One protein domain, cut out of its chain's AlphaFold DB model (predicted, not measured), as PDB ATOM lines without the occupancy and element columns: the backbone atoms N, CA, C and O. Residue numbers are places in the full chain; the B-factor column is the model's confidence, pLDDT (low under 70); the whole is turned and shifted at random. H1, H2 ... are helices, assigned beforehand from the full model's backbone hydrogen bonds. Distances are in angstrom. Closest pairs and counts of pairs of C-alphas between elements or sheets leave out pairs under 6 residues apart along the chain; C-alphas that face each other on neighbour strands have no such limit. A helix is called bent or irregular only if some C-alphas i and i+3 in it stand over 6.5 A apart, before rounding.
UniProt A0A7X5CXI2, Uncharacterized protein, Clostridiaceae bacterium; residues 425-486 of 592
ATOM      1  N   GLN A 425     102.545  88.185 120.405       88.56
ATOM      2  CA  GLN A 425     103.814  88.606 120.997       88.56
ATOM      3  C   GLN A 425     104.969  88.505 119.991       88.56
ATOM      4  O   GLN A 425     105.781  89.425 119.905       88.56
ATOM      5  N   TYR A 426     105.039  87.415 119.224       89.56
ATOM      6  CA  TYR A 426     106.128  87.175 118.274       89.56
ATOM      7  C   TYR A 426     105.929  87.847 116.912       89.56
ATOM      8  O   TYR A 426     106.901  88.316 116.323       89.56
ATOM      9  N   CYS A 427     104.696  87.864 116.399       93.00
ATOM     10  CA  CYS A 427     104.384  88.352 115.052       93.00
ATOM     11  C   CYS A 427     103.929  89.818 115.034       93.00
ATOM     12  O   CYS A 427     103.915  90.442 113.974       93.00
ATOM     13  N   GLY A 428     103.558  90.382 116.189       91.69
ATOM     14  CA  GLY A 428     103.164  91.783 116.308       91.69
ATOM     15  C   GLY A 428     101.971  92.144 115.420       91.69
ATOM     16  O   GLY A 428     100.936  91.480 115.453       91.69
ATOM     17  N   GLU A 429     102.119  93.218 114.646       92.25
ATOM     18  CA  GLU A 429     101.079  93.758 113.757       92.25
ATOM     19  C   GLU A 429     100.702  92.791 112.626       92.25
ATOM     20  O   GLU A 429      99.542  92.762 112.234       92.25
ATOM     21  N   ASP A 430     101.613  91.910 112.181       92.81
ATOM     22  CA  ASP A 430     101.335  90.987 111.066       92.81
ATOM     23  C   ASP A 430     100.123  90.083 111.321       92.81
ATOM     24  O   ASP A 430      99.438  89.702 110.379       92.81
ATOM     25  N   ILE A 431      99.889  89.698 112.582       93.44
ATOM     26  CA  ILE A 431      98.750  88.851 112.955       93.44
ATOM     27  C   ILE A 431      97.571  89.660 113.502       93.44
ATOM     28  O   ILE A 431      96.431  89.231 113.362       93.44
ATOM     29  N   LYS A 432      97.831  90.818 114.122       92.19
ATOM     30  CA  LYS A 432      96.790  91.669 114.725       92.19
ATOM     31  C   LYS A 432      96.000  92.454 113.690       92.19
ATOM     32  O   LYS A 432      94.799  92.627 113.863       92.19
ATOM     33  N   ASP A 433      96.668  92.899 112.633       93.38
ATOM     34  CA  ASP A 433      96.050  93.698 111.573       93.38
ATOM     35  C   ASP A 433      95.459  92.824 110.458       93.38
ATOM     36  O   ASP A 433      94.805  93.340 109.546       93.38
ATOM     37  N   SER A 434      95.675  91.506 110.533       94.12
ATOM     38  CA  SER A 434      95.100  90.546 109.601       94.12
ATOM     39  C   SER A 434      93.578  90.573 109.691       94.12
ATOM     40  O   SER A 434      92.994  90.374 110.760       94.12
ATOM     41  N   LYS A 435      92.935  90.831 108.552       94.56
ATOM     42  CA  LYS A 435      91.469  90.843 108.440       94.56
ATOM     43  C   LYS A 435      90.907  89.482 108.064       94.56
ATOM     44  O   LYS A 435      89.714  89.266 108.232       94.56
ATOM     45  N   ASP A 436      91.760  88.608 107.544       95.69
ATOM     46  CA  ASP A 436      91.410  87.241 107.213       95.69
ATOM     47  C   ASP A 436      92.634  86.331 107.347       95.69
ATOM     48  O   ASP A 436      93.447  86.164 106.431       95.69
ATOM     49  N   LEU A 437      92.768  85.720 108.521       95.81
ATOM     50  CA  LEU A 437      93.832  84.768 108.797       95.81
ATOM     51  C   LEU A 437      93.731  83.529 107.910       95.81
ATOM     52  O   LEU A 437      94.768  82.915 107.664       95.81
ATOM     53  N   TYR A 438      92.549  83.153 107.416       93.69
ATOM     54  CA  TYR A 438      92.401  81.953 106.591       93.69
ATOM     55  C   TYR A 438      93.265  82.065 105.327       93.69
ATOM     56  O   TYR A 438      94.059  81.172 105.017       93.69
ATOM     57  N   GLU A 439      93.217  83.225 104.677       93.88
ATOM     58  CA  GLU A 439      94.000  83.528 103.478       93.88
ATOM     59  C   GLU A 439      95.443  83.964 103.801       93.88
ATOM     60  O   GLU A 439      96.406  83.601 103.110       93.88
ATOM     61  N   GLU A 440      95.640  84.738 104.871       95.88
ATOM     62  CA  GLU A 440      96.909  85.428 105.127       95.88
ATOM     63  C   GLU A 440      97.934  84.591 105.918       95.88
ATOM     64  O   GLU A 440      99.152  84.802 105.772       95.88
ATOM     65  N   ILE A 441      97.502  83.593 106.711       94.56
ATOM     66  CA  ILE A 441      98.369  82.847 107.651       94.56
ATOM     67  C   ILE A 441      99.574  82.207 106.955       94.56
ATOM     68  O   ILE A 441     100.666  82.129 107.524       94.56
ATOM     69  N   ARG A 442      99.433  81.779 105.694       93.38
ATOM     70  CA  ARG A 442     100.530  81.164 104.928       93.38
ATOM     71  C   ARG A 442     101.665  82.152 104.657       93.38
ATOM     72  O   ARG A 442     102.838  81.769 104.718       93.38
ATOM     73  N   SER A 443     101.330  83.408 104.368       94.38
ATOM     74  CA  SER A 443     102.312  84.476 104.167       94.38
ATOM     75  C   SER A 443     103.040  84.785 105.477       94.38
ATOM     76  O   SER A 443     104.275  84.810 105.510       94.38
ATOM     77  N   ILE A 444     102.285  84.883 106.576       94.69
ATOM     78  CA  ILE A 444     102.824  85.113 107.923       94.69
ATOM     79  C   ILE A 444     103.792  83.980 108.300       94.69
ATOM     80  O   ILE A 444     104.956  84.235 108.612       94.69
ATOM     81  N   LYS A 445     103.390  82.710 108.151       94.12
ATOM     82  CA  LYS A 445     104.266  81.541 108.386       94.12
ATOM     83  C   LYS A 445     105.578  81.624 107.606       94.12
ATOM     84  O   LYS A 445     106.641  81.315 108.142       94.12
ATOM     85  N   LYS A 446     105.531  82.057 106.341       94.06
ATOM     86  CA  LYS A 446     106.727  82.200 105.498       94.06
ATOM     87  C   LYS A 446     107.682  83.269 106.037       94.06
ATOM     88  O   LYS A 446     108.896  83.061 105.962       94.06
ATOM     89  N   LYS A 447     107.160  84.372 106.585       94.69
ATOM     90  CA  LYS A 447     107.949  85.449 107.210       94.69
ATOM     91  C   LYS A 447     108.703  84.949 108.447       94.69
ATOM     92  O   LYS A 447     109.885  85.250 108.597       94.69
ATOM     93  N   TYR A 448     108.068  84.103 109.259       94.00
ATOM     94  CA  TYR A 448     108.624  83.586 110.520       94.00
ATOM     95  C   TYR A 448     109.262  82.189 110.426       94.00
ATOM     96  O   TYR A 448     109.611  81.602 111.446       94.00
ATOM     97  N   LYS A 449     109.496  81.664 109.214       92.50
ATOM     98  CA  LYS A 449     109.951  80.278 108.964       92.50
ATOM     99  C   LYS A 449     111.222  79.832 109.709       92.50
ATOM    100  O   LYS A 449     111.453  78.638 109.851       92.50
ATOM    101  N   ASN A 450     112.069  80.777 110.125       91.38
ATOM    102  CA  ASN A 450     113.329  80.491 110.819       91.38
ATOM    103  C   ASN A 450     113.140  80.283 112.333       91.38
ATOM    104  O   ASN A 450     114.072  79.843 112.999       91.38
ATOM    105  N   ASN A 451     111.958  80.589 112.879       89.44
ATOM    106  CA  ASN A 451     111.610  80.344 114.273       89.44
ATOM    107  C   ASN A 451     110.595  79.191 114.344       89.44
ATOM    108  O   ASN A 451     109.394  79.387 114.173       89.44
ATOM    109  N   MET A 452     111.093  77.972 114.573       87.38
ATOM    110  CA  MET A 452     110.270  76.754 114.560       87.38
ATOM    111  C   MET A 452     109.184  76.738 115.640       87.38
ATOM    112  O   MET A 452     108.121  76.164 115.417       87.38
ATOM    113  N   GLU A 453     109.420  77.382 116.783       84.12
ATOM    114  CA  GLU A 453     108.417  77.510 117.840       84.12
ATOM    115  C   GLU A 453     107.228  78.351 117.361       84.12
ATOM    116  O   GLU A 453     106.080  77.901 117.414       84.12
ATOM    117  N   VAL A 454     107.510  79.524 116.784       88.88
ATOM    118  CA  VAL A 454     106.486  80.404 116.198       88.88
ATOM    119  C   VAL A 454     105.760  79.705 115.053       88.88
ATOM    120  O   VAL A 454     104.533  79.745 114.987       88.88
ATOM    121  N   VAL A 455     106.481  78.995 114.180       91.06
ATOM    122  CA  VAL A 455     105.874  78.215 113.088       91.06
ATOM    123  C   VAL A 455     104.932  77.136 113.628       91.06
ATOM    124  O   VAL A 455     103.842  76.963 113.085       91.06
ATOM    125  N   GLY A 456     105.307  76.436 114.702       89.94
ATOM    126  CA  GLY A 456     104.445  75.458 115.367       89.94
ATOM    127  C   GLY A 456     103.133  76.078 115.858       89.94
ATOM    128  O   GLY A 456     102.059  75.537 115.588       89.94
ATOM    129  N   ARG A 457     103.201  77.255 116.494       90.81
ATOM    130  CA  ARG A 457     102.016  78.011 116.942       90.81
ATOM    131  C   ARG A 457     101.154  78.478 115.770       90.81
ATOM    132  O   ARG A 457      99.941  78.287 115.797       90.81
ATOM    133  N   LEU A 458     101.763  79.019 114.718       94.38
ATOM    134  CA  LEU A 458     101.046  79.452 113.515       94.38
ATOM    135  C   LEU A 458     100.404  78.274 112.767       94.38
ATOM    136  O   LEU A 458      99.352  78.439 112.157       94.38
ATOM    137  N   ASN A 459     101.004  77.081 112.800       94.38
ATOM    138  CA  ASN A 459     100.379  75.871 112.261       94.38
ATOM    139  C   ASN A 459      99.142  75.473 113.058       94.38
ATOM    140  O   ASN A 459      98.112  75.195 112.456       94.38
ATOM    141  N   PHE A 460      99.216  75.515 114.389       93.94
ATOM    142  CA  PHE A 460      98.039  75.291 115.221       93.94
ATOM    143  C   PHE A 460      96.929  76.312 114.910       93.94
ATOM    144  O   PHE A 460      95.792  75.916 114.679       93.94
ATOM    145  N   ILE A 461      97.266  77.605 114.832       95.25
ATOM    146  CA  ILE A 461      96.327  78.687 114.483       95.25
ATOM    147  C   ILE A 461      95.679  78.454 113.114       95.25
ATOM    148  O   ILE A 461      94.467  78.583 112.994       95.25
ATOM    149  N   SER A 462      96.461  78.064 112.104       95.50
ATOM    150  CA  SER A 462      95.962  77.715 110.765       95.50
ATOM    151  C   SER A 462      94.885  76.640 110.828       95.50
ATOM    152  O   SER A 462      93.798  76.849 110.309       95.50
ATOM    153  N   ASN A 463      95.147  75.543 111.545       95.00
ATOM    154  CA  ASN A 463      94.187  74.451 111.677       95.00
ATOM    155  C   ASN A 463      92.901  74.907 112.388       95.00
ATOM    156  O   ASN A 463      91.815  74.471 112.027       95.00
ATOM    157  N   GLN A 464      93.005  75.781 113.398       95.25
ATOM    158  CA  GLN A 464      91.816  76.328 114.064       95.25
ATOM    159  C   GLN A 464      91.044  77.300 113.166       95.25
ATOM    160  O   GLN A 464      89.821  77.350 113.229       95.25
ATOM    161  N   THR A 465      91.748  78.050 112.322       95.38
ATOM    162  CA  THR A 465      91.134  78.956 111.344       95.38
ATOM    163  C   THR A 465      90.365  78.154 110.294       95.38
ATOM    164  O   THR A 465      89.199  78.435 110.046       95.38
ATOM    165  N   GLU A 466      90.972  77.091 109.761       94.88
ATOM    166  CA  GLU A 466      90.309  76.131 108.868       94.88
ATOM    167  C   GLU A 466      89.085  75.496 109.541       94.88
ATOM    168  O   GLU A 466      88.014  75.463 108.951       94.88
ATOM    169  N   ALA A 467      89.187  75.097 110.813       93.81
ATOM    170  CA  ALA A 467      88.054  74.536 111.544       93.81
ATOM    171  C   ALA A 467      86.887  75.526 111.730       93.81
ATOM    172  O   ALA A 467      85.725  75.126 111.648       93.81
ATOM    173  N   LEU A 468      87.161  76.809 111.996       93.31
ATOM    174  CA  LEU A 468      86.111  77.832 112.070       93.31
ATOM    175  C   LEU A 468      85.449  78.072 110.710       93.31
ATOM    176  O   LEU A 468      84.230  78.219 110.647       93.31
ATOM    177  N   TYR A 469      86.230  78.052 109.635       93.12
ATOM    178  CA  TYR A 469      85.704  78.174 108.282       93.12
ATOM    179  C   TYR A 469      84.839  76.956 107.907       93.12
ATOM    180  O   TYR A 469      83.655  77.106 107.619       93.12
ATOM    181  N   ASP A 470      85.385  75.742 108.013       91.25
ATOM    182  CA  ASP A 470      84.754  74.506 107.530       91.25
ATOM    183  C   ASP A 470      83.546  74.058 108.372       91.25
ATOM    184  O   ASP A 470      82.571  73.529 107.833       91.25
ATOM    185  N   TYR A 471      83.606  74.221 109.700       90.00
ATOM    186  CA  TYR A 471      82.581  73.685 110.608       90.00
ATOM    187  C   TYR A 471      81.606  74.734 111.136       90.00
ATOM    188  O   TYR A 471      80.565  74.359 111.678       90.00
ATOM    189  N   HIS A 472      81.918  76.026 111.015       88.88
ATOM    190  CA  HIS A 472      81.069  77.112 111.524       88.88
ATOM    191  C   HIS A 472      80.640  78.118 110.453       88.88
ATOM    192  O   HIS A 472      79.820  78.975 110.768       88.88
ATOM    193  N   ASP A 473      81.108  77.981 109.207       89.06
ATOM    194  CA  ASP A 473      80.874  78.916 108.092       89.06
ATOM    195  C   ASP A 473      81.286  80.361 108.437       89.06
ATOM    196  O   ASP A 473      80.607  81.325 108.075       89.06
ATOM    197  N   ILE A 474      82.375  80.527 109.197       89.69
ATOM    198  CA  ILE A 474      82.883  81.849 109.579       89.69
ATOM    199  C   ILE A 474      83.911  82.301 108.548       89.69
ATOM    200  O   ILE A 474      84.952  81.674 108.373       89.69
ATOM    201  N   GLU A 475      83.629  83.425 107.899       91.00
ATOM    202  CA  GLU A 475      84.526  84.083 106.948       91.00
ATOM    203  C   GLU A 475      85.268  85.258 107.603       91.00
ATOM    204  O   GLU A 475      84.804  85.803 108.606       91.00
ATOM    205  N   ASN A 476      86.369  85.714 106.990       93.62
ATOM    206  CA  ASN A 476      87.169  86.860 107.455       93.62
ATOM    207  C   ASN A 476      87.645  86.693 108.910       93.62
ATOM    208  O   ASN A 476      87.459  87.573 109.752       93.62
ATOM    209  N   ILE A 477      88.203  85.520 109.219       95.94
ATOM    210  CA  ILE A 477      88.536  85.136 110.593       95.94
ATOM    211  C   ILE A 477      89.729  85.957 111.077       95.94
ATOM    212  O   ILE A 477      90.820  85.887 110.512       95.94
ATOM    213  N   THR A 478      89.557  86.676 112.176       96.25
ATOM    214  CA  THR A 478      90.628  87.431 112.830       96.25
ATOM    215  C   THR A 478      91.224  86.668 114.014       96.25
ATOM    216  O   THR A 478      90.689  85.664 114.499       96.25
ATOM    217  N   ILE A 479      92.344  87.166 114.546       95.75
ATOM    218  CA  ILE A 479      92.937  86.606 115.769       95.75
ATOM    219  C   ILE A 479      92.015  86.780 116.988       95.75
ATOM    220  O   ILE A 479      92.032  85.962 117.912       95.75
ATOM    221  N   ASP A 480      91.188  87.829 116.991       93.31
ATOM    222  CA  ASP A 480      90.201  88.084 118.039       93.31
ATOM    223  C   ASP A 480      89.057  87.067 117.991       93.31
ATOM    224  O   ASP A 480      88.637  86.592 119.050       93.31
ATOM    225  N   ASP A 481      88.632  86.644 116.797       94.00
ATOM    226  CA  ASP A 481      87.646  85.569 116.635       94.00
ATOM    227  C   ASP A 481      88.186  84.252 117.198       94.00
ATOM    228  O   ASP A 481      87.524  83.596 118.004       94.00
ATOM    229  N   LEU A 482      89.437  83.896 116.890       95.50
ATOM    230  CA  LEU A 482      90.067  82.705 117.467       95.50
ATOM    231  C   LEU A 482      90.160  82.780 118.995       95.50
ATOM    232  O   LEU A 482      89.911  81.780 119.676       95.50
ATOM    233  N   LYS A 483      90.481  83.945 119.569       94.44
ATOM    234  CA  LYS A 483      90.452  84.125 121.027       94.44
ATOM    235  C   LYS A 483      89.033  83.979 121.572       94.44
ATOM    236  O   LYS A 483      88.861  83.302 122.581       94.44
ATOM    237  N   HIS A 484      88.024  84.547 120.920       91.94
ATOM    238  CA  HIS A 484      86.628  84.445 121.341       91.94
ATOM    239  C   HIS A 484      86.129  82.990 121.328       91.94
ATOM    240  O   HIS A 484      85.707  82.479 122.366       91.94
ATOM    241  N   TYR A 485      86.294  82.280 120.209       92.31
ATOM    242  CA  TYR A 485      85.862  80.884 120.048       92.31
ATOM    243  C   TYR A 485      86.643  79.884 120.908       92.31
ATOM    244  O   TYR A 485      86.195  78.755 121.106       92.31
ATOM    245  N   SER A 486      87.777  80.295 121.479       94.81
ATOM    246  CA  SER A 486      88.470  79.495 122.487       94.81
ATOM    247  C   SER A 486      87.713  79.404 123.818       94.81
ATOM    248  O   SER A 486      88.103  78.598 124.656       94.81
TER     249      SER A 486
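Overview. This is residues 425 to 486 of the 592 residues of an uncharacterized protein of Clostridiaceae bacterium (UniProt A0A7X5CXI2). A long helix, H3, and a shorter one, H2, lie side by side as a helical hairpin, with two short helices, H1 and H4, to one side of it. The printed part has 62 residues with four named helices, H1 to H4 in chain order, and no named strand: all helix. It is compact, radius of gyration of the C-alphas 11.0 A, yet elongated, spanning 32 by 19 by 19 A.

Along the chain. H1 is residues 429 to 432, from C-alpha 429 at (101.079, 93.758, 113.757). H2 is residues 437 to 447, 14.2 A long, and irregular: C-alphas 439 and 442 are 7.1 A apart. H3 is residues 452 to 472, 29.4 A. H4 is residues 479 to 485, 10.1 A, ending at C-alpha 485 at (85.862, 80.884, 120.048).

Arrangement. H1 and H2 only just touch, with 3 pairs of C-alphas within 8 A, the closest Asp 430 and Ile 444 at 6.8 A. The hairpin H2 and H3 touch at a shallow tilt of 12 degrees, opposite ways; their closest C-alphas, Tyr 438 and Thr 465, are 5.8 A apart. H3 and H4 are close but not clearly touching, closest C-alphas Thr 465 and Leu 482, 7.3 A. H1 and H3 are apart. Every O i to N i+4 pair is within hydrogen-bond range in H3 and H4, 5 of 7 in H2; H1 is too short for one.

Size, cuts and confidence. The C-alphas farthest apart, Asn 450 and Asp 473, are 32.6 A apart. The printed part has no cut and no long link, and no printed residue is under 70 in pLDDT.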